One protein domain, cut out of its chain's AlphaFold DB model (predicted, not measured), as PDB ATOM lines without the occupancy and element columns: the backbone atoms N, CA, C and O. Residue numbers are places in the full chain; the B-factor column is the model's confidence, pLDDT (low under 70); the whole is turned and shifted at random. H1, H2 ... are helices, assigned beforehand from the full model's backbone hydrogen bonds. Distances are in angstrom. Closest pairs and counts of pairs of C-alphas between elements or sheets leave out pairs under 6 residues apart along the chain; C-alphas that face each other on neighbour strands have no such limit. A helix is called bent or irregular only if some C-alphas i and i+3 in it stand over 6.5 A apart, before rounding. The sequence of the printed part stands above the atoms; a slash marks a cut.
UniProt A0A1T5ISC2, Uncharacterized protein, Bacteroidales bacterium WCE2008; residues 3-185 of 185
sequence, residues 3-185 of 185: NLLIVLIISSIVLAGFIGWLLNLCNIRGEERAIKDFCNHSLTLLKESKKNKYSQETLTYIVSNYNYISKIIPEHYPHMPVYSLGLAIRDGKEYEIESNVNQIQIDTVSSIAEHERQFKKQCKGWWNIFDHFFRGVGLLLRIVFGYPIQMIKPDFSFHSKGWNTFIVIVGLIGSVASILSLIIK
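Overview. This is residues 3 to 185 of the 185 residues of an uncharacterized protein of Bacteroidales bacterium WCE2008 (UniProt A0A1T5ISC2). One very long helix, H1, makes the spine of a rod; near its last residues H2, H3 and the first part of H4 pack together as a head, and H4 then folds back along H1. Toward the other end, H5 crosses H1, and H6 packs on H5 and runs back toward the end where H1 begins, without reaching H1. The printed part has 183 residues with six named helices, H1 to H6 in order along the chain, and no named strand; the class is all helix. The whole is loose, with a radius of gyration of the C-alphas of 22.1 A, and spans 80 by 35 by 26 A.

Arrangement. The hub is H1, residues 3 to 49, which touches three other helices. H4, residues 94 to 124, touches it, opposite ways at a shallow tilt of 25 degrees; the closest C-alphas are those of Ser 42 and Val 101, 5.8 A apart. H2, residues 56 to 72, touches residues 31 to 45 of H1 alone, opposite ways at a steep tilt of 45 degrees, closest at the C-alphas of His 41 and Thr 58, 5.9 A. H3, residues 81 to 90, forms a hairpin with H2 at a shallow tilt of 34 degrees, only just short of steep; their closest C-alphas, of Val 63 and Gly 86, are 5.1 A apart. H3 and H4 form another hairpin at a steep tilt of 43 degrees, with the C-alphas of Pro 81 and Asn 100 closest at 5.0 A. H5, residues 129 to 152, touches H1 with residues 129 to 139 alone, the same way at a steep tilt of 67 degrees, only just short of about perpendicular; the C-alphas of Gly 17 and Gly 136 are closest at 3.5 A. H6, residues 161 to 183, touches H5, closest at the C-alphas of Gly 138 and Ile 167, 5.6 A, and is apart from H1. In H1, H3 and H6 every O i to N i+4 pair is within hydrogen-bond range; the counts are 9 of 13 in H2, 25 of 27 in H4 and 18 of 20 in H5.

Along the chain. H1 runs 68.5 A from C-alpha 3 at (211.441, 78.593, 117.514) to C-alpha 49 at (184.342, 126.720, 158.045). H2 measures 24.5 A, H3 14.1 A, H4 45.5 A and H5 32.9 A. H2, H4 and H5 are irregular: C-alphas 64 and 67 are 7.7 A apart, 95 and 98 7.3 A, and 144 and 147 7.4 A. H5 has a kink of 59 degrees near residue 145. H6, 33.2 A long, ends with C-alpha 183 at (212.075, 67.168, 124.750).

Size, cuts and confidence. The C-alphas farthest apart are those of Lys 51 and Lys 185, 80.4 A. The printed part has no cut, and no link is long. The mean pLDDT of the printed part is 81.9; residues 74 to 79, 94 to 95, 125, 175 and 178 to 185 are under 70.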
ATOM      1  N   ASN A   3     210.662  77.824 116.531       75.12
ATOM      2  CA  ASN A   3     211.441  78.593 117.514       75.12
ATOM      3  C   ASN A   3     211.176  80.100 117.433       75.12
ATOM      4  O   ASN A   3     211.025  80.752 118.458       75.12
ATOM      5  N   LEU A   4     211.042  80.645 116.221       79.56
ATOM      6  CA  LEU A   4     210.796  82.076 116.022       79.56
ATOM      7  C   LEU A   4     209.420  82.504 116.562       79.56
ATOM      8  O   LEU A   4     209.289  83.565 117.158       79.56
ATOM      9  N   LEU A   5     208.413  81.635 116.431       77.31
ATOM     10  CA  LEU A   5     207.059  81.874 116.933       77.31
ATOM     11  C   LEU A   5     207.017  81.821 118.472       77.31
ATOM     12  O   LEU A   5     206.436  82.700 119.100       77.31
ATOM     13  N   ILE A   6     207.715  80.858 119.089       78.12
ATOM     14  CA  ILE A   6     207.863  80.773 120.555       78.12
ATOM     15  C   ILE A   6     208.578  82.015 121.107       78.12
ATOM     16  O   ILE A   6     208.119  82.605 122.086       78.12
ATOM     17  N   VAL A   7     209.663  82.453 120.462       81.62
ATOM     18  CA  VAL A   7     210.398  83.665 120.859       81.62
ATOM     19  C   VAL A   7     209.511  84.908 120.765       81.62
ATOM     20  O   VAL A   7     209.544  85.743 121.671       81.62
ATOM     21  N   LEU A   8     208.678  85.022 119.725       84.06
ATOM     22  CA  LEU A   8     207.725  86.127 119.581       84.06
ATOM     23  C   LEU A   8     206.661  86.123 120.687       84.06
ATOM     24  O   LEU A   8     206.391  87.174 121.267       84.06
ATOM     25  N   ILE A   9     206.108  84.955 121.032       84.00
ATOM     26  CA  ILE A   9     205.127  84.826 122.120       84.00
ATOM     27  C   ILE A   9     205.753  85.259 123.451       84.00
ATOM     28  O   ILE A   9     205.206  86.131 124.124       84.00
ATOM     29  N   ILE A  10     206.922  84.721 123.809       83.38
ATOM     30  CA  ILE A  10     207.595  85.064 125.073       83.38
ATOM     31  C   ILE A  10     207.920  86.563 125.121       83.38
ATOM     32  O   ILE A  10     207.640  87.219 126.123       83.38
ATOM     33  N   SER A  11     208.434  87.123 124.024       85.06
ATOM     34  CA  SER A  11     208.750  88.554 123.933       85.06
ATOM     35  C   SER A  11     207.506  89.432 124.106       85.06
ATOM     36  O   SER A  11     207.565  90.444 124.802       85.06
ATOM     37  N   SER A  12     206.360  89.029 123.541       87.31
ATOM     38  CA  SER A  12     205.093  89.757 123.698       87.31
ATOM     39  C   SER A  12     204.578  89.751 125.142       87.31
ATOM     40  O   SER A  12     204.101  90.778 125.626       87.31
ATOM     41  N   ILE A  13     204.745  88.637 125.867       87.38
ATOM     42  CA  ILE A  13     204.370  88.521 127.284       87.38
ATOM     43  C   ILE A  13     205.250  89.436 128.140       87.38
ATOM     44  O   ILE A  13     204.739  90.175 128.979       87.38
ATOM     45  N   VAL A  14     206.566  89.432 127.906       87.81
ATOM     46  CA  VAL A  14     207.501  90.321 128.614       87.81
ATOM     47  C   VAL A  14     207.157  91.789 128.355       87.81
ATOM     48  O   VAL A  14     207.110  92.580 129.298       87.81
ATOM     49  N   LEU A  15     206.848  92.153 127.106       88.69
ATOM     50  CA  LEU A  15     206.437  93.512 126.749       88.69
ATOM     51  C   LEU A  15     205.135  93.919 127.453       88.69
ATOM     52  O   LEU A  15     205.050  95.018 127.998       88.69
ATOM     53  N   ALA A  16     204.140  93.031 127.502       87.00
ATOM     54  CA  ALA A  16     202.900  93.271 128.238       87.00
ATOM     55  C   ALA A  16     203.161  93.493 129.738       87.00
ATOM     56  O   ALA A  16     202.576  94.391 130.346       87.00
ATOM     57  N   GLY A  17     204.082  92.731 130.331       86.06
ATOM     58  CA  GLY A  17     204.513  92.925 131.713       86.06
ATOM     59  C   GLY A  17     205.209  94.261 131.961       86.06
ATOM     60  O   GLY A  17     204.931  94.916 132.968       86.06
ATOM     61  N   PHE A  18     206.045  94.702 131.020       87.44
ATOM     62  CA  PHE A  18     206.686  96.016 131.064       87.44
ATOM     63  C   PHE A  18     205.660  97.158 130.991       87.44
ATOM     64  O   PHE A  18     205.724  98.100 131.782       87.44
ATOM     65  N   ILE A  19     204.666  97.051 130.103       86.81
ATOM     66  CA  ILE A  19     203.552  98.011 130.025       86.81
ATOM     67  C   ILE A  19     202.769  98.021 131.344       86.81
ATOM     68  O   ILE A  19     202.504  99.087 131.896       86.81
ATOM     69  N   GLY A  20     202.445  96.845 131.889       84.75
ATOM     70  CA  GLY A  20     201.761  96.724 133.178       84.75
ATOM     71  C   GLY A  20     202.536  97.374 134.328       84.75
ATOM     72  O   GLY A  20     201.946  98.045 135.173       84.75
ATOM     73  N   TRP A  21     203.865  97.243 134.338       86.81
ATOM     74  CA  TRP A  21     204.724  97.933 135.298       86.81
ATOM     75  C   TRP A  21     204.661  99.456 135.158       86.81
ATOM     76  O   TRP A  21     204.499 100.140 136.170       86.81
ATOM     77  N   LEU A  22     204.740  99.988 133.933       86.44
ATOM     78  CA  LEU A  22     204.610 101.429 133.685       86.44
ATOM     79  C   LEU A  22     203.256 101.958 134.163       86.44
ATOM     80  O   LEU A  22     203.207 102.966 134.867       86.44
ATOM     81  N   LEU A  23     202.168 101.256 133.836       85.50
ATOM     82  CA  LEU A  23     200.826 101.612 134.295       85.50
ATOM     83  C   LEU A  23     200.742 101.626 135.823       85.50
ATOM     84  O   LEU A  23     200.165 102.548 136.390       85.50
ATOM     85  N   ASN A  24     201.364 100.657 136.496       85.00
ATOM     86  CA  ASN A  24     201.372 100.600 137.952       85.00
ATOM     87  C   ASN A  24     202.168 101.759 138.585       85.00
ATOM     88  O   ASN A  24     201.730 102.336 139.575       85.00
ATOM     89  N   LEU A  25     203.303 102.151 137.997       86.50
ATOM     90  CA  LEU A  25     204.045 103.341 138.438       86.50
ATOM     91  C   LEU A  25     203.231 104.625 138.258       86.50
ATOM     92  O   LEU A  25     203.242 105.491 139.136       86.50
ATOM     93  N   CYS A  26     202.534 104.749 137.128       86.50
ATOM     94  CA  CYS A  26     201.620 105.857 136.882       86.50
ATOM     95  C   CYS A  26     200.469 105.863 137.893       86.50
ATOM     96  O   CYS A  26     200.140 106.930 138.400       86.50
ATOM     97  N   ASN A  27     199.912 104.694 138.227       86.00
ATOM     98  CA  ASN A  27     198.835 104.569 139.205       86.00
ATOM     99  C   ASN A  27     199.279 105.032 140.599       86.00
ATOM    100  O   ASN A  27     198.623 105.890 141.168       86.00
ATOM    101  N   ILE A  28     200.445 104.585 141.086       84.50
ATOM    102  CA  ILE A  28     200.992 105.013 142.391       84.50
ATOM    103  C   ILE A  28     201.137 106.542 142.453       84.50
ATOM    104  O   ILE A  28     200.752 107.173 143.434       84.50
ATOM    105  N   ARG A  29     201.671 107.165 141.393       86.81
ATOM    106  CA  ARG A  29     201.797 108.634 141.325       86.81
ATOM    107  C   ARG A  29     200.447 109.343 141.202       86.81
ATOM    108  O   ARG A  29     200.308 110.467 141.677       86.81
ATOM    109  N   GLY A  30     199.488 108.721 140.518       88.12
ATOM    110  CA  GLY A  30     198.121 109.217 140.380       88.12
ATOM    111  C   GLY A  30     197.385 109.215 141.718       88.12
ATOM    112  O   GLY A  30     196.824 110.238 142.094       88.12
ATOM    113  N   GLU A  31     197.468 108.110 142.459       88.00
ATOM    114  CA  GLU A  31     196.913 107.956 143.807       88.00
ATOM    115  C   GLU A  31     197.544 108.961 144.778       88.00
ATOM    116  O   GLU A  31     196.824 109.693 145.454       88.00
ATOM    117  N   GLU A  32     198.874 109.109 144.772       87.31
ATOM    118  CA  GLU A  32     199.567 110.111 145.595       87.31
ATOM    119  C   GLU A  32     199.079 111.542 145.299       87.31
ATOM    120  O   GLU A  32     198.874 112.342 146.218       87.31
ATOM    121  N   ARG A  33     198.870 111.878 144.019       90.00
ATOM    122  CA  ARG A  33     198.340 113.188 143.613       90.00
ATOM    123  C   ARG A  33     196.901 113.375 144.083       90.00
ATOM    124  O   ARG A  33     196.605 114.407 144.674       90.00
ATOM    125  N   ALA A  34     196.043 112.378 143.887       89.75
ATOM    126  CA  ALA A  34     194.648 112.427 144.315       89.75
ATOM    127  C   ALA A  34     194.520 112.620 145.836       89.75
ATOM    128  O   ALA A  34     193.710 113.423 146.293       89.75
ATOM    129  N   ILE A  35     195.366 111.947 146.622       88.81
ATOM    130  CA  ILE A  35     195.428 112.104 148.081       88.81
ATOM    131  C   ILE A  35     195.840 113.532 148.462       88.81
ATOM    132  O   ILE A  35     195.198 114.158 149.307       88.81
ATOM    133  N   LYS A  36     196.887 114.076 147.824       90.56
ATOM    134  CA  LYS A  36     197.337 115.461 148.051       90.56
ATOM    135  C   LYS A  36     196.251 116.476 147.707       90.56
ATOM    136  O   LYS A  36     195.997 117.384 148.497       90.56
ATOM    137  N   ASP A  37     195.596 116.308 146.564       93.62
ATOM    138  CA  ASP A  37     194.528 117.199 146.113       93.62
ATOM    139  C   ASP A  37     193.336 117.153 147.076       93.62
ATOM    140  O   ASP A  37     192.819 118.203 147.465       93.62
ATOM    141  N   PHE A  38     192.956 115.966 147.552       92.94
ATOM    142  CA  PHE A  38     191.897 115.814 148.549       92.94
ATOM    143  C   PHE A  38     192.246 116.456 149.894       92.94
ATOM    144  O   PHE A  38     191.415 117.156 150.480       92.94
ATOM    145  N   CYS A  39     193.479 116.283 150.372       92.19
ATOM    146  CA  CYS A  39     193.960 116.927 151.592       92.19
ATOM    147  C   CYS A  39     193.939 118.461 151.469       92.19
ATOM    148  O   CYS A  39     193.473 119.152 152.375       92.19
ATOM    149  N   ASN A  40     194.341 119.003 150.313       93.19
ATOM    150  CA  ASN A  40     194.288 120.440 150.040       93.19
ATOM    151  C   ASN A  40     192.852 120.986 150.043       93.19
ATOM    152  O   ASN A  40     192.601 122.017 150.666       93.19
ATOM    153  N   HIS A  41     191.897 120.294 149.413       93.19
ATOM    154  CA  HIS A  41     190.483 120.693 149.450       93.19
ATOM    155  C   HIS A  41     189.904 120.602 150.868       93.19
ATOM    156  O   HIS A  41     189.193 121.505 151.300       93.19
ATOM    157  N   SER A  42     190.277 119.575 151.631       90.94
ATOM    158  CA  SER A  42     189.891 119.412 153.040       90.94
ATOM    159  C   SER A  42     190.431 120.554 153.917       90.94
ATOM    160  O   SER A  42     189.729 121.102 154.766       90.94
ATOM    161  N   LEU A  43     191.670 120.988 153.670       91.38
ATOM    162  CA  LEU A  43     192.285 122.149 154.316       91.38
ATOM    163  C   LEU A  43     191.603 123.470 153.945       91.38
ATOM    164  O   LEU A  43     191.426 124.341 154.801       91.38
ATOM    165  N   THR A  44     191.230 123.636 152.677       91.75
ATOM    166  CA  THR A  44     190.447 124.787 152.214       91.75
ATOM    167  C   THR A  44     189.089 124.819 152.908       91.75
ATOM    168  O   THR A  44     188.729 125.857 153.461       91.75
ATOM    169  N   LEU A  45     188.411 123.672 153.010       90.06
ATOM    170  CA  LEU A  45     187.148 123.537 153.735       90.06
ATOM    171  C   LEU A  45     187.287 123.952 155.206       90.06
ATOM    172  O   LEU A  45     186.451 124.685 155.728       90.06
ATOM    173  N   LEU A  46     188.369 123.549 155.877       89.12
ATOM    174  CA  LEU A  46     188.625 123.962 157.256       89.12
ATOM    175  C   LEU A  46     188.769 125.488 157.381       89.12
ATOM    176  O   LEU A  46     188.203 126.090 158.293       89.12
ATOM    177  N   LYS A  47     189.485 126.141 156.458       89.00
ATOM    178  CA  LYS A  47     189.623 127.613 156.442       89.00
ATOM    179  C   LYS A  47     188.293 128.319 156.173       89.00
ATOM    180  O   LYS A  47     188.057 129.397 156.716       89.00
ATOM    181  N   GLU A  48     187.461 127.731 155.325       88.12
ATOM    182  CA  GLU A  48     186.125 128.201 154.961       88.12
ATOM    183  C   GLU A  48     185.126 128.071 156.117       88.12
ATOM    184  O   GLU A  48     184.406 129.030 156.406       88.12
ATOM    185  N   SER A  49     185.163 126.948 156.846       84.62
ATOM    186  CA  SER A  49     184.342 126.720 158.045       84.62
ATOM    187  C   SER A  49     184.608 127.779 159.119       84.62
ATOM    188  O   SER A  49     183.681 128.393 159.630       84.62
ATOM    189  N   LYS A  50     185.881 128.136 159.353       84.25
ATOM    190  CA  LYS A  50     186.272 129.207 160.293       84.25
ATOM    191  C   LYS A  50     185.737 130.588 159.904       84.25
ATOM    192  O   LYS A  50     185.711 131.491 160.736       84.25
ATOM    193  N   LYS A  51     185.348 130.777 158.641       86.19
ATOM    194  CA  LYS A  51     184.786 132.024 158.103       86.19
ATOM    195  C   LYS A  51     183.270 131.947 157.884       86.19
ATOM    196  O   LYS A  51     182.717 132.923 157.377       86.19
ATOM    197  N   ASN A  52     182.618 130.825 158.213       79.56
ATOM    198  CA  ASN A  52     181.220 130.521 157.877       79.56
ATOM    199  C   ASN A  52     180.891 130.772 156.391       79.56
ATOM    200  O   ASN A  52     179.827 131.286 156.048       79.56
ATOM    201  N   LYS A  53     181.841 130.472 155.497       82.62
ATOM    202  CA  LYS A  53     181.708 130.686 154.050       82.62
ATOM    203  C   LYS A  53     182.244 129.480 153.301       82.62
ATOM    204  O   LYS A  53     183.439 129.425 153.032       82.62
ATOM    205  N   TYR A  54     181.356 128.560 152.953       83.38
ATOM    206  CA  TYR A  54     181.704 127.345 152.225       83.38
ATOM    207  C   TYR A  54     181.654 127.564 150.717       83.38
ATOM    208  O   TYR A  54     180.651 128.038 150.179       83.38
ATOM    209  N   SER A  55     182.725 127.186 150.028       85.69
ATOM    210  CA  SER A  55     182.739 127.135 148.574       85.69
ATOM    211  C   SER A  55     181.995 125.891 148.097       85.69
ATOM    212  O   SER A  55     182.316 124.766 148.486       85.69
ATOM    213  N   GLN A  56     181.021 126.084 147.206       87.12
ATOM    214  CA  GLN A  56     180.315 124.977 146.554       87.12
ATOM    215  C   GLN A  56     181.271 124.065 145.779       87.12
ATOM    216  O   GLN A  56     181.054 122.857 145.724       87.12
ATOM    217  N   GLU A  57     182.353 124.620 145.232       89.75
ATOM    218  CA  GLU A  57     183.397 123.855 144.549       89.75
ATOM    219  C   GLU A  57     184.094 122.885 145.513       89.75
ATOM    220  O   GLU A  57     184.152 121.684 145.244       89.75
ATOM    221  N   THR A  58     184.533 123.375 146.677       88.06
ATOM    222  CA  THR A  58     185.197 122.567 147.710       88.06
ATOM    223  C   THR A  58     184.287 121.448 148.223       88.06
ATOM    224  O   THR A  58     184.710 120.294 148.317       88.06
ATOM    225  N   LEU A  59     183.022 121.768 148.517       87.19
ATOM    226  CA  LEU A  59     182.035 120.790 148.988       87.19
ATOM    227  C   LEU A  59     181.765 119.714 147.930       87.19
ATOM    228  O   LEU A  59     181.815 118.520 148.232       87.19
ATOM    229  N   THR A  60     181.535 120.132 146.683       90.44
ATOM    230  CA  THR A  60     181.270 119.217 145.565       90.44
ATOM    231  C   THR A  60     182.452 118.289 145.332       90.44
ATOM    232  O   THR A  60     182.257 117.084 145.163       90.44
ATOM    233  N   TYR A  61     183.680 118.811 145.372       92.56
ATOM    234  CA  TYR A  61     184.886 118.005 145.212       92.56
ATOM    235  C   TYR A  61     184.993 116.922 146.293       92.56
ATOM    236  O   TYR A  61     185.208 115.752 145.978       92.56
ATOM    237  N   ILE A  62     184.797 117.276 147.566       90.00
ATOM    238  CA  ILE A  62     184.929 116.309 148.664       90.00
ATOM    239  C   ILE A  62     183.838 115.233 148.575       90.00
ATOM    240  O   ILE A  62     184.149 114.043 148.634       90.00
ATOM    241  N   VAL A  63     182.580 115.623 148.350       89.69
ATOM    242  CA  VAL A  63     181.446 114.683 148.237       89.69
ATOM    243  C   VAL A  63     181.567 113.761 147.021       89.69
ATOM    244  O   VAL A  63     181.137 112.611 147.073       89.69
ATOM    245  N   SER A  64     182.176 114.215 145.928       88.88
ATOM    246  CA  SER A  64     182.373 113.369 144.743       88.88
ATOM    247  C   SER A  64     183.551 112.400 144.878       88.88
ATOM    248  O   SER A  64     183.531 111.337 144.259       88.88
ATOM    249  N   ASN A  65     184.552 112.714 145.708       91.56
ATOM    250  CA  ASN A  65     185.801 111.948 145.764       91.56
ATOM    251  C   ASN A  65     185.996 111.119 147.043       91.56
ATOM    252  O   ASN A  65     186.806 110.192 147.026       91.56
ATOM    253  N   TYR A  66     185.258 111.376 148.132       87.94
ATOM    254  CA  TYR A  66     185.522 110.740 149.436       87.94
ATOM    255  C   TYR A  66     185.560 109.202 149.386       87.94
ATOM    256  O   TYR A  66     186.436 108.589 149.987       87.94
ATOM    257  N   ASN A  67     184.656 108.564 148.634       87.38
ATOM    258  CA  ASN A  67     184.588 107.103 148.546       87.38
ATOM    259  C   ASN A  67     185.841 106.520 147.871       87.38
ATOM    260  O   ASN A  67     186.412 105.542 148.346       87.38
ATOM    261  N   TYR A  68     186.310 107.142 146.787       86.94
ATOM    262  CA  TYR A  68     187.547 106.724 146.127       86.94
ATOM    263  C   TYR A  68     188.760 106.933 147.041       86.94
ATOM    264  O   TYR A  68     189.533 106.001 147.247       86.94
ATOM    265  N   ILE A  69     188.875 108.116 147.653       87.31
ATOM    266  CA  ILE A  69     190.011 108.458 148.515       87.31
ATOM    267  C   ILE A  69     190.074 107.555 149.756       87.31
ATOM    268  O   ILE A  69     191.157 107.109 150.128       87.31
ATOM    269  N   SER A  70     188.925 107.194 150.340       85.19
ATOM    270  CA  SER A  70     188.863 106.273 151.487       85.19
ATOM    271  C   SER A  70     189.410 104.876 151.180       85.19
ATOM    272  O   SER A  70     189.880 104.190 152.076       85.19
ATOM    273  N   LYS A  71     189.405 104.455 149.907       82.25
ATOM    274  CA  LYS A  71     189.934 103.146 149.492       82.25
ATOM    275  C   LYS A  71     191.445 103.144 149.266       82.25
ATOM    276  O   LYS A  71     192.039 102.069 149.272       82.25
ATOM    277  N   ILE A  72     192.047 104.308 149.014       82.62
ATOM    278  CA  ILE A  72     193.480 104.439 148.697       82.62
ATOM    279  C   ILE A  72     194.301 105.010 149.858       82.62
ATOM    280  O   ILE A  72     195.506 104.777 149.917       82.62
ATOM    281  N   ILE A  73     193.681 105.745 150.788       78.25
ATOM    282  CA  ILE A  73     194.338 106.151 152.032       78.25
ATOM    283  C   ILE A  73     194.259 104.975 153.014       78.25
ATOM    284  O   ILE A  73     193.157 104.584 153.389       78.25
ATOM    285  N   PRO A  74     195.397 104.402 153.444       63.84
ATOM    286  CA  PRO A  74     195.398 103.362 154.460       63.84
ATOM    287  C   PRO A  74     194.856 103.923 155.776       63.84
ATOM    288  O   PRO A  74     195.429 104.842 156.367       63.84
ATOM    289  N   GLU A  75     193.754 103.345 156.240       59.91
ATOM    290  CA  GLU A  75     193.130 103.681 157.514       59.91
ATOM    291  C   GLU A  75     194.023 103.190 158.655       59.91
ATOM    292  O   GLU A  75     194.029 102.016 159.021       59.91
ATOM    293  N   HIS A  76     194.824 104.097 159.215       54.25
ATOM    294  CA  HIS A  76     195.617 103.809 160.412       54.25
ATOM    295  C   HIS A  76     194.740 103.765 161.676       54.25
ATOM    296  O   HIS A  76     195.182 103.285 162.719       54.25
ATOM    297  N   TYR A  77     193.498 104.246 161.575       54.72
ATOM    298  CA  TYR A  77     192.533 104.346 162.659       54.72
ATOM    299  C   TYR A  77     191.184 103.729 162.262       54.72
ATOM    300  O   TYR A  77     190.789 103.823 161.104       54.72
ATOM    301  N   PRO A  78     190.432 103.153 163.221       58.41
ATOM    302  CA  PRO A  78     189.120 102.543 162.969       58.41
ATOM    303  C   PRO A  78     188.037 103.547 162.539       58.41
ATOM    304  O   PRO A  78     186.962 103.152 162.093       58.41
ATOM    305  N   HIS A  79     188.298 104.846 162.686       62.22
ATOM    306  CA  HIS A  79     187.415 105.912 162.237       62.22
ATOM    307  C   HIS A  79     187.862 106.363 160.853       62.22
ATOM    308  O   HIS A  79     188.842 107.086 160.756       62.22
ATOM    309  N   MET A  80     187.148 105.930 159.809       78.00
ATOM    310  CA  MET A  80     187.378 106.277 158.401       78.00
ATOM    311  C   MET A  80     187.216 107.801 158.200       78.00
ATOM    312  O   MET A  80     186.093 108.264 157.978       78.00
ATOM    313  N   PRO A  81     188.269 108.632 158.294       84.00
ATOM    314  CA  PRO A  81     188.092 110.072 158.503       84.00
ATOM    315  C   PRO A  81     187.721 110.780 157.198       84.00
ATOM    316  O   PRO A  81     186.905 111.698 157.185       84.00
ATOM    317  N   VAL A  82     188.234 110.277 156.072       85.94
ATOM    318  CA  VAL A  82     187.821 110.658 154.714       85.94
ATOM    319  C   VAL A  82     186.338 110.365 154.496       85.94
ATOM    320  O   VAL A  82     185.600 111.207 153.986       85.94
ATOM    321  N   TYR A  83     185.900 109.167 154.889       86.19
ATOM    322  CA  TYR A  83     184.521 108.734 154.700       86.19
ATOM    323  C   TYR A  83     183.562 109.530 155.585       86.19
ATOM    324  O   TYR A  83     182.542 110.026 155.111       86.19
ATOM    325  N   SER A  84     183.948 109.725 156.845       85.81
ATOM    326  CA  SER A  84     183.212 110.521 157.825       85.81
ATOM    327  C   SER A  84     183.100 111.979 157.384       85.81
ATOM    328  O   SER A  84     182.012 112.538 157.444       85.81
ATOM    329  N   LEU A  85     184.164 112.575 156.828       88.19
ATOM    330  CA  LEU A  85     184.111 113.931 156.274       88.19
ATOM    331  C   LEU A  85     183.117 114.043 155.109       88.19
ATOM    332  O   LEU A  85     182.316 114.974 155.070       88.19
ATOM    333  N   GLY A  86     183.149 113.093 154.169       85.81
ATOM    334  CA  GLY A  86     182.217 113.070 153.040       85.81
ATOM    335  C   GLY A  86     180.756 112.956 153.484       85.81
ATOM    336  O   GLY A  86     179.897 113.677 152.975       85.81
ATOM    337  N   LEU A  87     180.483 112.101 154.474       85.38
ATOM    338  CA  LEU A  87     179.157 111.969 155.080       85.38
ATOM    339  C   LEU A  87     178.733 113.225 155.842       85.38
ATOM    340  O   LEU A  87     177.608 113.679 155.672       85.38
ATOM    341  N   ALA A  88     179.628 113.807 156.641       84.19
ATOM    342  CA  ALA A  88     179.352 115.012 157.410       84.19
ATOM    343  C   ALA A  88     178.953 116.177 156.496       84.19
ATOM    344  O   ALA A  88     177.978 116.870 156.774       84.19
ATOM    345  N   ILE A  89     179.631 116.344 155.357       84.75
ATOM    346  CA  ILE A  89     179.272 117.364 154.364       84.75
ATOM    347  C   ILE A  89     177.925 117.052 153.709       84.75
ATOM    348  O   ILE A  89     177.081 117.939 153.590       84.75
ATOM    349  N   ARG A  90     177.708 115.800 153.293       82.75
ATOM    350  CA  ARG A  90     176.460 115.375 152.644       82.75
ATOM    351  C   ARG A  90     175.243 115.558 153.554       82.75
ATOM    352  O   ARG A  90     174.185 115.963 153.086       82.75
ATOM    353  N   ASP A  91     175.410 115.258 154.836       82.88
ATOM    354  CA  ASP A  91     174.345 115.269 155.836       82.88
ATOM    355  C   ASP A  91     174.251 116.626 156.579       82.88
ATOM    356  O   ASP A  91     173.421 116.778 157.476       82.88
ATOM    357  N   GLY A  92     175.088 117.617 156.230       74.81
ATOM    358  CA  GLY A  92     175.062 118.974 156.798       74.81
ATOM    359  C   GLY A  92     175.561 119.095 158.246       74.81
ATOM    360  O   GLY A  92     175.127 119.984 158.976       74.81
ATOM    361  N   LYS A  93     176.449 118.200 158.696       74.00
ATOM    362  CA  LYS A  93     176.989 118.150 160.065       74.00
ATOM    363  C   LYS A  93     178.340 118.867 160.163       74.00
ATOM    364  O   LYS A  93     179.392 118.280 159.930       74.00
ATOM    365  N   GLU A  94     178.325 120.137 160.557       65.31
ATOM    366  CA  GLU A  94     179.533 120.983 160.602       65.31
ATOM    367  C   GLU A  94     180.543 120.612 161.708       65.31
ATOM    368  O   GLU A  94     181.741 120.855 161.559       65.31
ATOM    369  N   TYR A  95     180.099 119.991 162.808       59.62
ATOM    370  CA  TYR A  95     180.930 119.747 164.001       59.62
ATOM    371  C   TYR A  95     182.028 118.684 163.820       59.62
ATOM    372  O   TYR A  95     182.926 118.584 164.654       59.62
ATOM    373  N   GLU A  96     181.995 117.904 162.738       75.56
ATOM    374  CA  GLU A  96     182.979 116.844 162.475       75.56
ATOM    375  C   GLU A  96     184.110 117.289 161.527       75.56
ATOM    376  O   GLU A  96     185.076 116.552 161.327       75.56
ATOM    377  N   ILE A  97     184.031 118.497 160.951       79.31
ATOM    378  CA  ILE A  97     184.963 118.952 159.904       79.31
ATOM    379  C   ILE A  97     186.394 119.080 160.443       79.31
ATOM    380  O   ILE A  97     187.321 118.544 159.844       79.31
ATOM    381  N   GLU A  98     186.604 119.749 161.580       83.81
ATOM    382  CA  GLU A  98     187.958 120.022 162.089       83.81
ATOM    383  C   GLU A  98     188.709 118.748 162.493       83.81
ATOM    384  O   GLU A  98     189.850 118.542 162.074       83.81
ATOM    385  N   SER A  99     188.055 117.860 163.246       84.44
ATOM    386  CA  SER A  99     188.652 116.586 163.659       84.44
ATOM    387  C   SER A  99     188.994 115.702 162.457       84.44
ATOM    388  O   SER A  99     190.103 115.172 162.378       84.44
ATOM    389  N   ASN A 100     188.075 115.578 161.491       84.88
ATOM    390  CA  ASN A 100     188.296 114.755 160.306       84.88
ATOM    391  C   ASN A 100     189.415 115.320 159.421       84.88
ATOM    392  O   ASN A 100     190.279 114.565 158.981       84.88
ATOM    393  N   VAL A 101     189.456 116.638 159.191       86.56
ATOM    394  CA  VAL A 101     190.504 117.273 158.370       86.56
ATOM    395  C   VAL A 101     191.888 117.109 159.004       86.56
ATOM    396  O   VAL A 101     192.853 116.832 158.291       86.56
ATOM    397  N   ASN A 102     192.002 117.248 160.327       87.06
ATOM    398  CA  ASN A 102     193.273 117.046 161.027       87.06
ATOM    399  C   ASN A 102     193.763 115.598 160.895       87.06
ATOM    400  O   ASN A 102     194.937 115.372 160.601       87.06
ATOM    401  N   GLN A 103     192.864 114.621 161.035       85.38
ATOM    402  CA  GLN A 103     193.213 113.214 160.850       85.38
ATOM    403  C   GLN A 103     193.603 112.905 159.394       85.38
ATOM    404  O   GLN A 103     194.616 112.252 159.158       85.38
ATOM    405  N   ILE A 104     192.879 113.458 158.412       85.56
ATOM    406  CA  ILE A 104     193.198 113.322 156.981       85.56
ATOM    407  C   ILE A 104     194.611 113.830 156.672       85.56
ATOM    408  O   ILE A 104     195.303 113.228 155.852       85.56
ATOM    409  N   GLN A 105     195.078 114.905 157.315       87.19
ATOM    410  CA  GLN A 105     196.452 115.388 157.128       87.19
ATOM    411  C   GLN A 105     197.490 114.380 157.625       87.19
ATOM    412  O   GLN A 105     198.460 114.110 156.914       87.19
ATOM    413  N   ILE A 106     197.281 113.812 158.816       85.75
ATOM    414  CA  ILE A 106     198.173 112.797 159.390       85.75
ATOM    415  C   ILE A 106     198.228 111.578 158.462       85.75
ATOM    416  O   ILE A 106     199.313 111.169 158.041       85.75
ATOM    417  N   ASP A 107     197.058 111.071 158.068       84.38
ATOM    418  CA  ASP A 107     196.937 109.890 157.214       84.38
ATOM    419  C   ASP A 107     197.540 110.138 155.819       84.38
ATOM    420  O   ASP A 107     198.205 109.266 155.248       84.38
ATOM    421  N   THR A 108     197.398 111.359 155.290       83.81
ATOM    422  CA  THR A 108     198.020 111.794 154.029       83.81
ATOM    423  C   THR A 108     199.542 111.703 154.098       83.81
ATOM    424  O   THR A 108     200.159 111.151 153.187       83.81
ATOM    425  N   VAL A 109     200.165 112.202 155.170       84.00
ATOM    426  CA  VAL A 109     201.627 112.153 155.329       84.00
ATOM    427  C   VAL A 109     202.120 110.707 155.377       84.00
ATOM    428  O   VAL A 109     203.074 110.364 154.673       84.00
ATOM    429  N   SER A 110     201.453 109.839 156.147       83.81
ATOM    430  CA  SER A 110     201.799 108.412 156.180       83.81
ATOM    431  C   SER A 110     201.609 107.733 154.824       83.81
ATOM    432  O   SER A 110     202.484 106.984 154.386       83.81
ATOM    433  N   SER A 111     200.515 108.042 154.124       81.00
ATOM    434  CA  SER A 111     200.195 107.441 152.832       81.00
ATOM    435  C   SER A 111     201.203 107.839 151.756       81.00
ATOM    436  O   SER A 111     201.682 106.978 151.020       81.00
ATOM    437  N   ILE A 112     201.616 109.111 151.703       83.81
ATOM    438  CA  ILE A 112     202.654 109.581 150.770       83.81
ATOM    439  C   ILE A 112     203.969 108.832 151.009       83.81
ATOM    440  O   ILE A 112     204.590 108.353 150.058       83.81
ATOM    441  N   ALA A 113     204.386 108.681 152.270       83.44
ATOM    442  CA  ALA A 113     205.608 107.952 152.601       83.44
ATOM    443  C   ALA A 113     205.529 106.472 152.184       83.44
ATOM    444  O   ALA A 113     206.520 105.892 151.728       83.44
ATOM    445  N   GLU A 114     204.357 105.849 152.316       82.38
ATOM    446  CA  GLU A 114     204.126 104.485 151.854       82.38
ATOM    447  C   GLU A 114     204.163 104.378 150.323       82.38
ATOM    448  O   GLU A 114     204.891 103.533 149.794       82.38
ATOM    449  N   HIS A 115     203.473 105.267 149.607       81.62
ATOM    450  CA  HIS A 115     203.479 105.319 148.143       81.62
ATOM    451  C   HIS A 115     204.898 105.538 147.597       81.62
ATOM    452  O   HIS A 115     205.310 104.860 146.654       81.62
ATOM    453  N   GLU A 116     205.710 106.386 148.236       83.44
ATOM    454  CA  GLU A 116     207.111 106.594 147.855       83.44
ATOM    455  C   GLU A 116     207.962 105.327 148.064       83.44
ATOM    456  O   GLU A 116     208.776 104.954 147.207       83.44
ATOM    457  N   ARG A 117     207.765 104.614 149.184       83.19
ATOM    458  CA  ARG A 117     208.426 103.321 149.436       83.19
ATOM    459  C   ARG A 117     208.024 102.283 148.391       83.19
ATOM    460  O   ARG A 117     208.895 101.575 147.876       83.19
ATOM    461  N   GLN A 118     206.736 102.197 148.061       80.94
ATOM    462  CA  GLN A 118     206.225 101.288 147.036       80.94
ATOM    463  C   GLN A 118     206.785 101.636 145.651       80.94
ATOM    464  O   GLN A 118     207.276 100.741 144.957       80.94
ATOM    465  N   PHE A 119     206.822 102.920 145.286       82.44
ATOM    466  CA  PHE A 119     207.420 103.412 144.045       82.44
ATOM    467  C   PHE A 119     208.900 103.019 143.945       82.44
ATOM    468  O   PHE A 119     209.319 102.384 142.976       82.44
ATOM    469  N   LYS A 120     209.695 103.291 144.989       82.31
ATOM    470  CA  LYS A 120     211.116 102.901 145.050       82.31
ATOM    471  C   LYS A 120     211.302 101.388 144.913       82.31
ATOM    472  O   LYS A 120     212.215 100.944 144.213       82.31
ATOM    473  N   LYS A 121     210.446 100.582 145.549       81.88
ATOM    474  CA  LYS A 121     210.479  99.116 145.436       81.88
ATOM    475  C   LYS A 121     210.172  98.651 144.008       81.88
ATOM    476  O   LYS A 121     210.889  97.801 143.486       81.88
ATOM    477  N   GLN A 122     209.159  99.233 143.369       77.62
ATOM    478  CA  GLN A 122     208.780  98.946 141.981       77.62
ATOM    479  C   GLN A 122     209.882  99.341 140.988       77.62
ATOM    480  O   GLN A 122     210.133  98.597 140.042       77.62
ATOM    481  N   CYS A 123     210.577 100.461 141.213       79.31
ATOM    482  CA  CYS A 123     211.704 100.884 140.378       79.31
ATOM    483  C   CYS A 123     212.917  99.953 140.490       79.31
ATOM    484  O   CYS A 123     213.595  99.723 139.493       79.31
ATOM    485  N   LYS A 124     213.191  99.369 141.666       77.31
ATOM    486  CA  LYS A 124     214.299  98.405 141.823       77.31
ATOM    487  C   LYS A 124     214.109  97.129 140.994       77.31
ATOM    488  O   LYS A 124     215.096  96.520 140.601       77.31
ATOM    489  N   GLY A 125     212.865  96.741 140.709       68.44
ATOM    490  CA  GLY A 125     212.540  95.553 139.915       68.44
ATOM    491  C   GLY A 125     212.684  95.723 138.399       68.44
ATOM    492  O   GLY A 125     212.457  94.763 137.671       68.44
ATOM    493  N   TRP A 126     213.054  96.907 137.897       77.31
ATOM    494  CA  TRP A 126     212.933  97.207 136.464       77.31
ATOM    495  C   TRP A 126     213.822  96.348 135.551       77.31
ATOM    496  O   TRP A 126     213.420  96.060 134.427       77.31
ATOM    497  N   TRP A 127     214.988  95.904 136.031       75.06
ATOM    498  CA  TRP A 127     215.915  95.058 135.267       75.06
ATOM    499  C   TRP A 127     215.531  93.570 135.249       75.06
ATOM    500  O   TRP A 127     216.161  92.779 134.547       75.06
ATOM    501  N   ASN A 128     214.532  93.145 136.029       82.69
ATOM    502  CA  ASN A 128     214.215  91.729 136.167       82.69
ATOM    503  C   ASN A 128     213.245  91.263 135.067       82.69
ATOM    504  O   ASN A 128     212.028  91.389 135.185       82.69
ATOM    505  N   ILE A 129     213.793  90.672 134.002       78.12
ATOM    506  CA  ILE A 129     213.019  90.108 132.883       78.12
ATOM    507  C   ILE A 129     212.022  89.029 133.328       78.12
ATOM    508  O   ILE A 129     210.919  88.973 132.786       78.12
ATOM    509  N   PHE A 130     212.359  88.207 134.329       79.81
ATOM    510  CA  PHE A 130     211.430  87.200 134.850       79.81
ATOM    511  C   PHE A 130     210.254  87.851 135.580       79.81
ATOM    512  O   PHE A 130     209.117  87.422 135.410       79.81
ATOM    513  N   ASP A 131     210.505  88.917 136.341       81.88
ATOM    514  CA  ASP A 131     209.445  89.696 136.990       81.88
ATOM    515  C   ASP A 131     208.491  90.292 135.945       81.88
ATOM    516  O   ASP A 131     207.275  90.145 136.062       81.88
ATOM    517  N   HIS A 132     209.020  90.857 134.853       83.44
ATOM    518  CA  HIS A 132     208.191  91.311 133.729       83.44
ATOM    519  C   HIS A 132     207.426  90.165 133.066       83.44
ATOM    520  O   HIS A 132     206.239  90.314 132.799       83.44
ATOM    521  N   PHE A 133     208.042  89.002 132.859       85.12
ATOM    522  CA  PHE A 133     207.345  87.839 132.309       85.12
ATOM    523  C   PHE A 133     206.138  87.435 133.172       85.12
ATOM    524  O   PHE A 133     205.021  87.353 132.662       85.12
ATOM    525  N   PHE A 134     206.320  87.255 134.485       82.12
ATOM    526  CA  PHE A 134     205.220  86.876 135.382       82.12
ATOM    527  C   PHE A 134     204.161  87.973 135.516       82.12
ATOM    528  O   PHE A 134     202.971  87.667 135.576       82.12
ATOM    529  N   ARG A 135     204.554  89.252 135.496       82.62
ATOM    530  CA  ARG A 135     203.604  90.373 135.423       82.62
ATOM    531  C   ARG A 135     202.792  90.346 134.133       82.62
ATOM    532  O   ARG A 135     201.592  90.592 134.179       82.62
ATOM    533  N   GLY A 136     203.423  90.009 133.010       84.69
ATOM    534  CA  GLY A 136     202.766  89.836 131.718       84.69
ATOM    535  C   GLY A 136     201.747  88.702 131.739       84.69
ATOM    536  O   GLY A 136     200.594  88.909 131.368       84.69
ATOM    537  N   VAL A 137     202.133  87.532 132.262       84.88
ATOM    538  CA  VAL A 137     201.212  86.402 132.480       84.88
ATOM    539  C   VAL A 137     200.046  86.828 133.373       84.88
ATOM    540  O   VAL A 137     198.890  86.596 133.029       84.88
ATOM    541  N   GLY A 138     200.327  87.504 134.489       83.69
ATOM    542  CA  GLY A 138     199.302  87.998 135.403       83.69
ATOM    543  C   GLY A 138     198.337  88.992 134.756       83.69
ATOM    544  O   GLY A 138     197.132  88.916 134.995       83.69
ATOM    545  N   LEU A 139     198.841  89.888 133.907       84.06
ATOM    546  CA  LEU A 139     198.034  90.849 133.161       84.06
ATOM    547  C   LEU A 139     197.120  90.138 132.157       84.06
ATOM    548  O   LEU A 139     195.926  90.421 132.128       84.06
ATOM    549  N   LEU A 140     197.643  89.175 131.395       84.75
ATOM    550  CA  LEU A 140     196.844  88.380 130.459       84.75
ATOM    551  C   LEU A 140     195.764  87.572 131.183       84.75
ATOM    552  O   LEU A 140     194.600  87.602 130.784       84.75
ATOM    553  N   LEU A 141     196.115  86.913 132.289       86.12
ATOM    554  CA  LEU A 141     195.150  86.191 133.120       86.12
ATOM    555  C   LEU A 141     194.085  87.129 133.689       86.12
ATOM    556  O   LEU A 141     192.918  86.759 133.739       86.12
ATOM    557  N   ARG A 142     194.453  88.352 134.083       84.31
ATOM    558  CA  ARG A 142     193.490  89.357 134.544       84.31
ATOM    559  C   ARG A 142     192.578  89.838 133.416       84.31
ATOM    560  O   ARG A 142     191.411  90.083 133.677       84.31
ATOM    561  N   ILE A 143     193.057  89.949 132.180       84.00
ATOM    562  CA  ILE A 143     192.197  90.287 131.035       84.00
ATOM    563  C   ILE A 143     191.191  89.160 130.771       84.00
ATOM    564  O   ILE A 143     190.006  89.425 130.599       84.00
ATOM    565  N   VAL A 144     191.649  87.906 130.783       85.44
ATOM    566  CA  VAL A 144     190.811  86.741 130.457       85.44
ATOM    567  C   VAL A 144     189.829  86.406 131.583       85.44
ATOM    568  O   VAL A 144     188.649  86.175 131.335       85.44
ATOM    569  N   PHE A 145     190.301  86.387 132.828       85.69
ATOM    570  CA  PHE A 145     189.532  85.925 133.987       85.69
ATOM    571  C   PHE A 145     189.058  87.050 134.903       85.69
ATOM    572  O   PHE A 145     188.268  86.793 135.807       85.69
ATOM    573  N   GLY A 146     189.494  88.291 134.689       84.62
ATOM    574  CA  GLY A 146     189.186  89.397 135.592       84.62
ATOM    575  C   GLY A 146     187.692  89.655 135.715       84.62
ATOM    576  O   GLY A 146     187.174  89.691 136.828       84.62
ATOM    577  N   TYR A 147     187.004  89.758 134.576       82.19
ATOM    578  CA  TYR A 147     185.558  89.956 134.548       82.19
ATOM    579  C   TYR A 147     184.790  88.775 135.177       82.19
ATOM    580  O   TYR A 147     184.021  89.016 136.108       82.19
ATOM    581  N   PRO A 148     185.041  87.502 134.795       86.81
ATOM    582  CA  PRO A 148     184.431  86.353 135.468       86.81
ATOM    583  C   PRO A 148     184.653  86.319 136.987       86.81
ATOM    584  O   PRO A 148     183.721  86.058 137.746       86.81
ATOM    585  N   ILE A 149     185.873  86.605 137.452       84.44
ATOM    586  CA  ILE A 149     186.205  86.587 138.883       84.44
ATOM    587  C   ILE A 149     185.462  87.699 139.624       84.44
ATOM    588  O   ILE A 149     184.892  87.442 140.682       84.44
ATOM    589  N   GLN A 150     185.430  88.914 139.071       82.06
ATOM    590  CA  GLN A 150     184.716  90.043 139.672       82.06
ATOM    591  C   GLN A 150     183.200  89.833 139.687       82.06
ATOM    592  O   GLN A 150     182.535  90.304 140.603       82.06
ATOM    593  N   MET A 151     182.653  89.089 138.724       83.88
ATOM    594  CA  MET A 151     181.234  88.735 138.712       83.88
ATOM    595  C   MET A 151     180.856  87.808 139.879       83.88
ATOM    596  O   MET A 151     179.773  87.937 140.438       83.88
ATOM    597  N   ILE A 152     181.753  86.897 140.273       88.25
ATOM    598  CA  ILE A 152     181.538  85.971 141.400       88.25
ATOM    599  C   ILE A 152     181.880  86.641 142.737       88.25
ATOM    600  O   ILE A 152     181.192  86.445 143.736       88.25
ATOM    601  N   LYS A 153     182.966  87.417 142.767       82.94
ATOM    602  CA  LYS A 153     183.462  88.104 143.957       82.94
ATOM    603  C   LYS A 153     183.882  89.535 143.592       82.94
ATOM    604  O   LYS A 153     185.042  89.748 143.231       82.94
ATOM    605  N   PRO A 154     182.971  90.516 143.725       78.25
ATOM    606  CA  PRO A 154     183.221  91.909 143.339       78.25
ATOM    607  C   PRO A 154     184.426  92.526 144.055       78.25
ATOM    608  O   PRO A 154     185.215  93.240 143.441       78.25
ATOM    609  N   ASP A 155     184.627  92.164 145.324       77.25
ATOM    610  CA  ASP A 155     185.720  92.673 146.164       77.25
ATOM    611  C   ASP A 155     187.029  91.873 146.014       77.25
ATOM    612  O   ASP A 155     187.912  91.910 146.876       77.25
ATOM    613  N   PHE A 156     187.173  91.075 144.950       77.88
ATOM    614  CA  PHE A 156     188.393  90.307 144.729       77.88
ATOM    615  C   PHE A 156     189.584  91.223 144.415       77.88
ATOM    616  O   PHE A 156     189.616  91.929 143.405       77.88
ATOM    617  N   SER A 157     190.621  91.151 145.255       78.25
ATOM    618  CA  SER A 157     191.870  91.878 145.035       78.25
ATOM    619  C   SER A 157     192.859  91.065 144.197       78.25
ATOM    620  O   SER A 157     193.463  90.095 144.668       78.25
ATOM    621  N   PHE A 158     193.108  91.535 142.971       77.88
ATOM    622  CA  PHE A 158     194.180  91.047 142.089       77.88
ATOM    623  C   PHE A 158     195.590  91.404 142.588       77.88
ATOM    624  O   PHE A 158     196.578  91.031 141.966       77.88
ATOM    625  N   HIS A 159     195.707  92.110 143.711       74.44
ATOM    626  CA  HIS A 159     196.982  92.364 144.384       74.44
ATOM    627  C   HIS A 159     197.195  91.443 145.597       74.44
ATOM    628  O   HIS A 159     198.216  91.533 146.279       74.44
ATOM    629  N   SER A 160     196.244  90.544 145.875       76.19
ATOM    630  CA  SER A 160     196.331  89.604 146.990       76.19
ATOM    631  C   SER A 160     197.467  88.589 146.815       76.19
ATOM    632  O   SER A 160     197.826  88.191 145.703       76.19
ATOM    633  N   LYS A 161     198.002  88.101 147.945       77.38
ATOM    634  CA  LYS A 161     199.007  87.023 147.954       77.38
ATOM    635  C   LYS A 161     198.518  85.787 147.192       77.38
ATOM    636  O   LYS A 161     199.286  85.222 146.427       77.38
ATOM    637  N   GLY A 162     197.242  85.418 147.355       80.25
ATOM    638  CA  GLY A 162     196.648  84.258 146.683       80.25
ATOM    639  C   GLY A 162     196.667  84.370 145.157       80.25
ATOM    640  O   GLY A 162     197.045  83.414 144.483       80.25
ATOM    641  N   TRP A 163     196.348  85.548 144.610       83.94
ATOM    642  CA  TRP A 163     196.427  85.788 143.167       83.94
ATOM    643  C   TRP A 163     197.867  85.719 142.648       83.94
ATOM    644  O   TRP A 163     198.135  85.055 141.648       83.94
ATOM    645  N   ASN A 164     198.814  86.326 143.367       78.81
ATOM    646  CA  ASN A 164     200.229  86.258 142.995       78.81
ATOM    647  C   ASN A 164     200.757  84.814 143.007       78.81
ATOM    648  O   ASN A 164     201.464  84.417 142.084       78.81
ATOM    649  N   THR A 165     200.383  84.004 144.003       78.81
ATOM    650  CA  THR A 165     200.743  82.578 144.050       78.81
ATOM    651  C   THR A 165     200.146  81.804 142.873       78.81
ATOM    652  O   THR A 165     200.850  81.010 142.253       78.81
ATOM    653  N   PHE A 166     198.888  82.069 142.514       83.62
ATOM    654  CA  PHE A 166     198.245  81.450 141.353       83.62
ATOM    655  C   PHE A 166     198.974  81.776 140.040       83.62
ATOM    656  O   PHE A 166     199.270  80.862 139.274       83.62
ATOM    657  N   ILE A 167     199.345  83.043 139.812       84.25
ATOM    658  CA  ILE A 167     200.113  83.452 138.620       84.25
ATOM    659  C   ILE A 167     201.440  82.693 138.530       84.25
ATOM    660  O   ILE A 167     201.798  82.215 137.454       84.25
ATOM    661  N   VAL A 168     202.167  82.568 139.645       79.75
ATOM    662  CA  VAL A 168     203.451  81.852 139.676       79.75
ATOM    663  C   VAL A 168     203.260  80.377 139.327       79.75
ATOM    664  O   VAL A 168     204.006  79.855 138.503       79.75
ATOM    665  N   ILE A 169     202.243  79.715 139.889       83.00
ATOM    666  CA  ILE A 169     201.937  78.306 139.590       83.00
ATOM    667  C   ILE A 169     201.594  78.128 138.106       83.00
ATOM    668  O   ILE A 169     202.168  77.263 137.448       83.00
ATOM    669  N   VAL A 170     200.706  78.964 137.559       83.00
ATOM    670  CA  VAL A 170     200.314  78.900 136.141       83.00
ATOM    671  C   VAL A 170     201.515  79.155 135.230       83.00
ATOM    672  O   VAL A 170     201.719  78.423 134.261       83.00
ATOM    673  N   GLY A 171     202.343  80.149 135.560       77.50
ATOM    674  CA  GLY A 171     203.568  80.441 134.823       77.50
ATOM    675  C   GLY A 171     204.553  79.270 134.842       77.50
ATOM    676  O   GLY A 171     205.055  78.890 133.788       77.50
ATOM    677  N   LEU A 172     204.770  78.640 136.003       80.00
ATOM    678  CA  LEU A 172     205.650  77.474 136.140       80.00
ATOM    679  C   LEU A 172     205.141  76.263 135.349       80.00
ATOM    680  O   LEU A 172     205.922  75.647 134.628       80.00
ATOM    681  N   ILE A 173     203.846  75.941 135.438       82.31
ATOM    682  CA  ILE A 173     203.245  74.832 134.682       82.31
ATOM    683  C   ILE A 173     203.388  75.079 133.177       82.31
ATOM    684  O   ILE A 173     203.795  74.177 132.446       82.31
ATOM    685  N   GLY A 174     203.118  76.305 132.716       73.00
ATOM    686  CA  GLY A 174     203.283  76.683 131.312       73.00
ATOM    687  C   GLY A 174     204.729  76.545 130.828       73.00
ATOM    688  O   GLY A 174     204.972  75.990 129.755       73.00
ATOM    689  N   SER A 175     205.703  76.980 131.634       69.31
ATOM    690  CA  SER A 175     207.126  76.826 131.315       69.31
ATOM    691  C   SER A 175     207.555  75.358 131.260       69.31
ATOM    692  O   SER A 175     208.220  74.955 130.306       69.31
ATOM    693  N   VAL A 176     207.143  74.541 132.235       73.44
ATOM    694  CA  VAL A 176     207.457  73.104 132.283       73.44
ATOM    695  C   VAL A 176     206.828  72.362 131.101       73.44
ATOM    696  O   VAL A 176     207.515  71.586 130.439       73.44
ATOM    697  N   ALA A 177     205.566  72.651 130.768       70.56
ATOM    698  CA  ALA A 177     204.887  72.077 129.607       70.56
ATOM    699  C   ALA A 177     205.580  72.455 128.286       70.56
ATOM    700  O   ALA A 177     205.751  71.606 127.411       70.56
ATOM    701  N   SER A 178     206.044  73.702 128.158       64.50
ATOM    702  CA  SER A 178     206.799  74.145 126.984       64.50
ATOM    703  C   SER A 178     208.137  73.411 126.848       64.50
ATOM    704  O   SER A 178     208.498  73.029 125.737       64.50
ATOM    705  N   ILE A 179     208.857  73.171 127.949       65.88
ATOM    706  CA  ILE A 179     210.126  72.420 127.940       65.88
ATOM    707  C   ILE A 179     209.882  70.943 127.601       65.88
ATOM    708  O   ILE A 179     210.557  70.396 126.733       65.88
ATOM    709  N   LEU A 180     208.875  70.307 128.206       62.50
ATOM    710  CA  LEU A 180     208.478  68.930 127.882       62.50
ATOM    711  C   LEU A 180     208.102  68.773 126.404       62.50
ATOM    712  O   LEU A 180     208.507  67.802 125.774       62.50
ATOM    713  N   SER A 181     207.409  69.755 125.817       63.44
ATOM    714  CA  SER A 181     207.065  69.742 124.386       63.44
ATOM    715  C   SER A 181     208.276  69.840 123.446       63.44
ATOM    716  O   SER A 181     208.181  69.449 122.284       63.44
ATOM    717  N   LEU A 182     209.406  70.362 123.938       58.34
ATOM    718  CA  LEU A 182     210.671  70.429 123.203       58.34
ATOM    719  C   LEU A 182     211.493  69.140 123.343       58.34
ATOM    720  O   LEU A 182     212.244  68.822 122.432       58.34
ATOM    721  N   ILE A 183     211.352  68.420 124.463       67.94
ATOM    722  CA  ILE A 183     212.075  67.168 124.750       67.94
ATOM    723  C   ILE A 183     211.371  65.950 124.135       67.94
ATOM    724  O   ILE A 183     212.031  65.009 123.714       67.94
ATOM    725  N   ILE A 184     210.037  65.956 124.080       65.56
ATOM    726  CA  ILE A 184     209.223  64.850 123.534       65.56
ATOM    727  C   ILE A 184     209.169  64.898 121.987       65.56
ATOM    728  O   ILE A 184     208.455  64.120 121.358       65.56
ATOM    729  N   LYS A 185     209.926  65.804 121.358       47.50
ATOM    730  CA  LYS A 185     210.004  65.960 119.904       47.50
ATOM    731  C   LYS A 185     211.203  65.252 119.295       47.50
ATOM    732  O   LYS A 185     212.318  65.436 119.823       47.50
TER     733      LYS A 185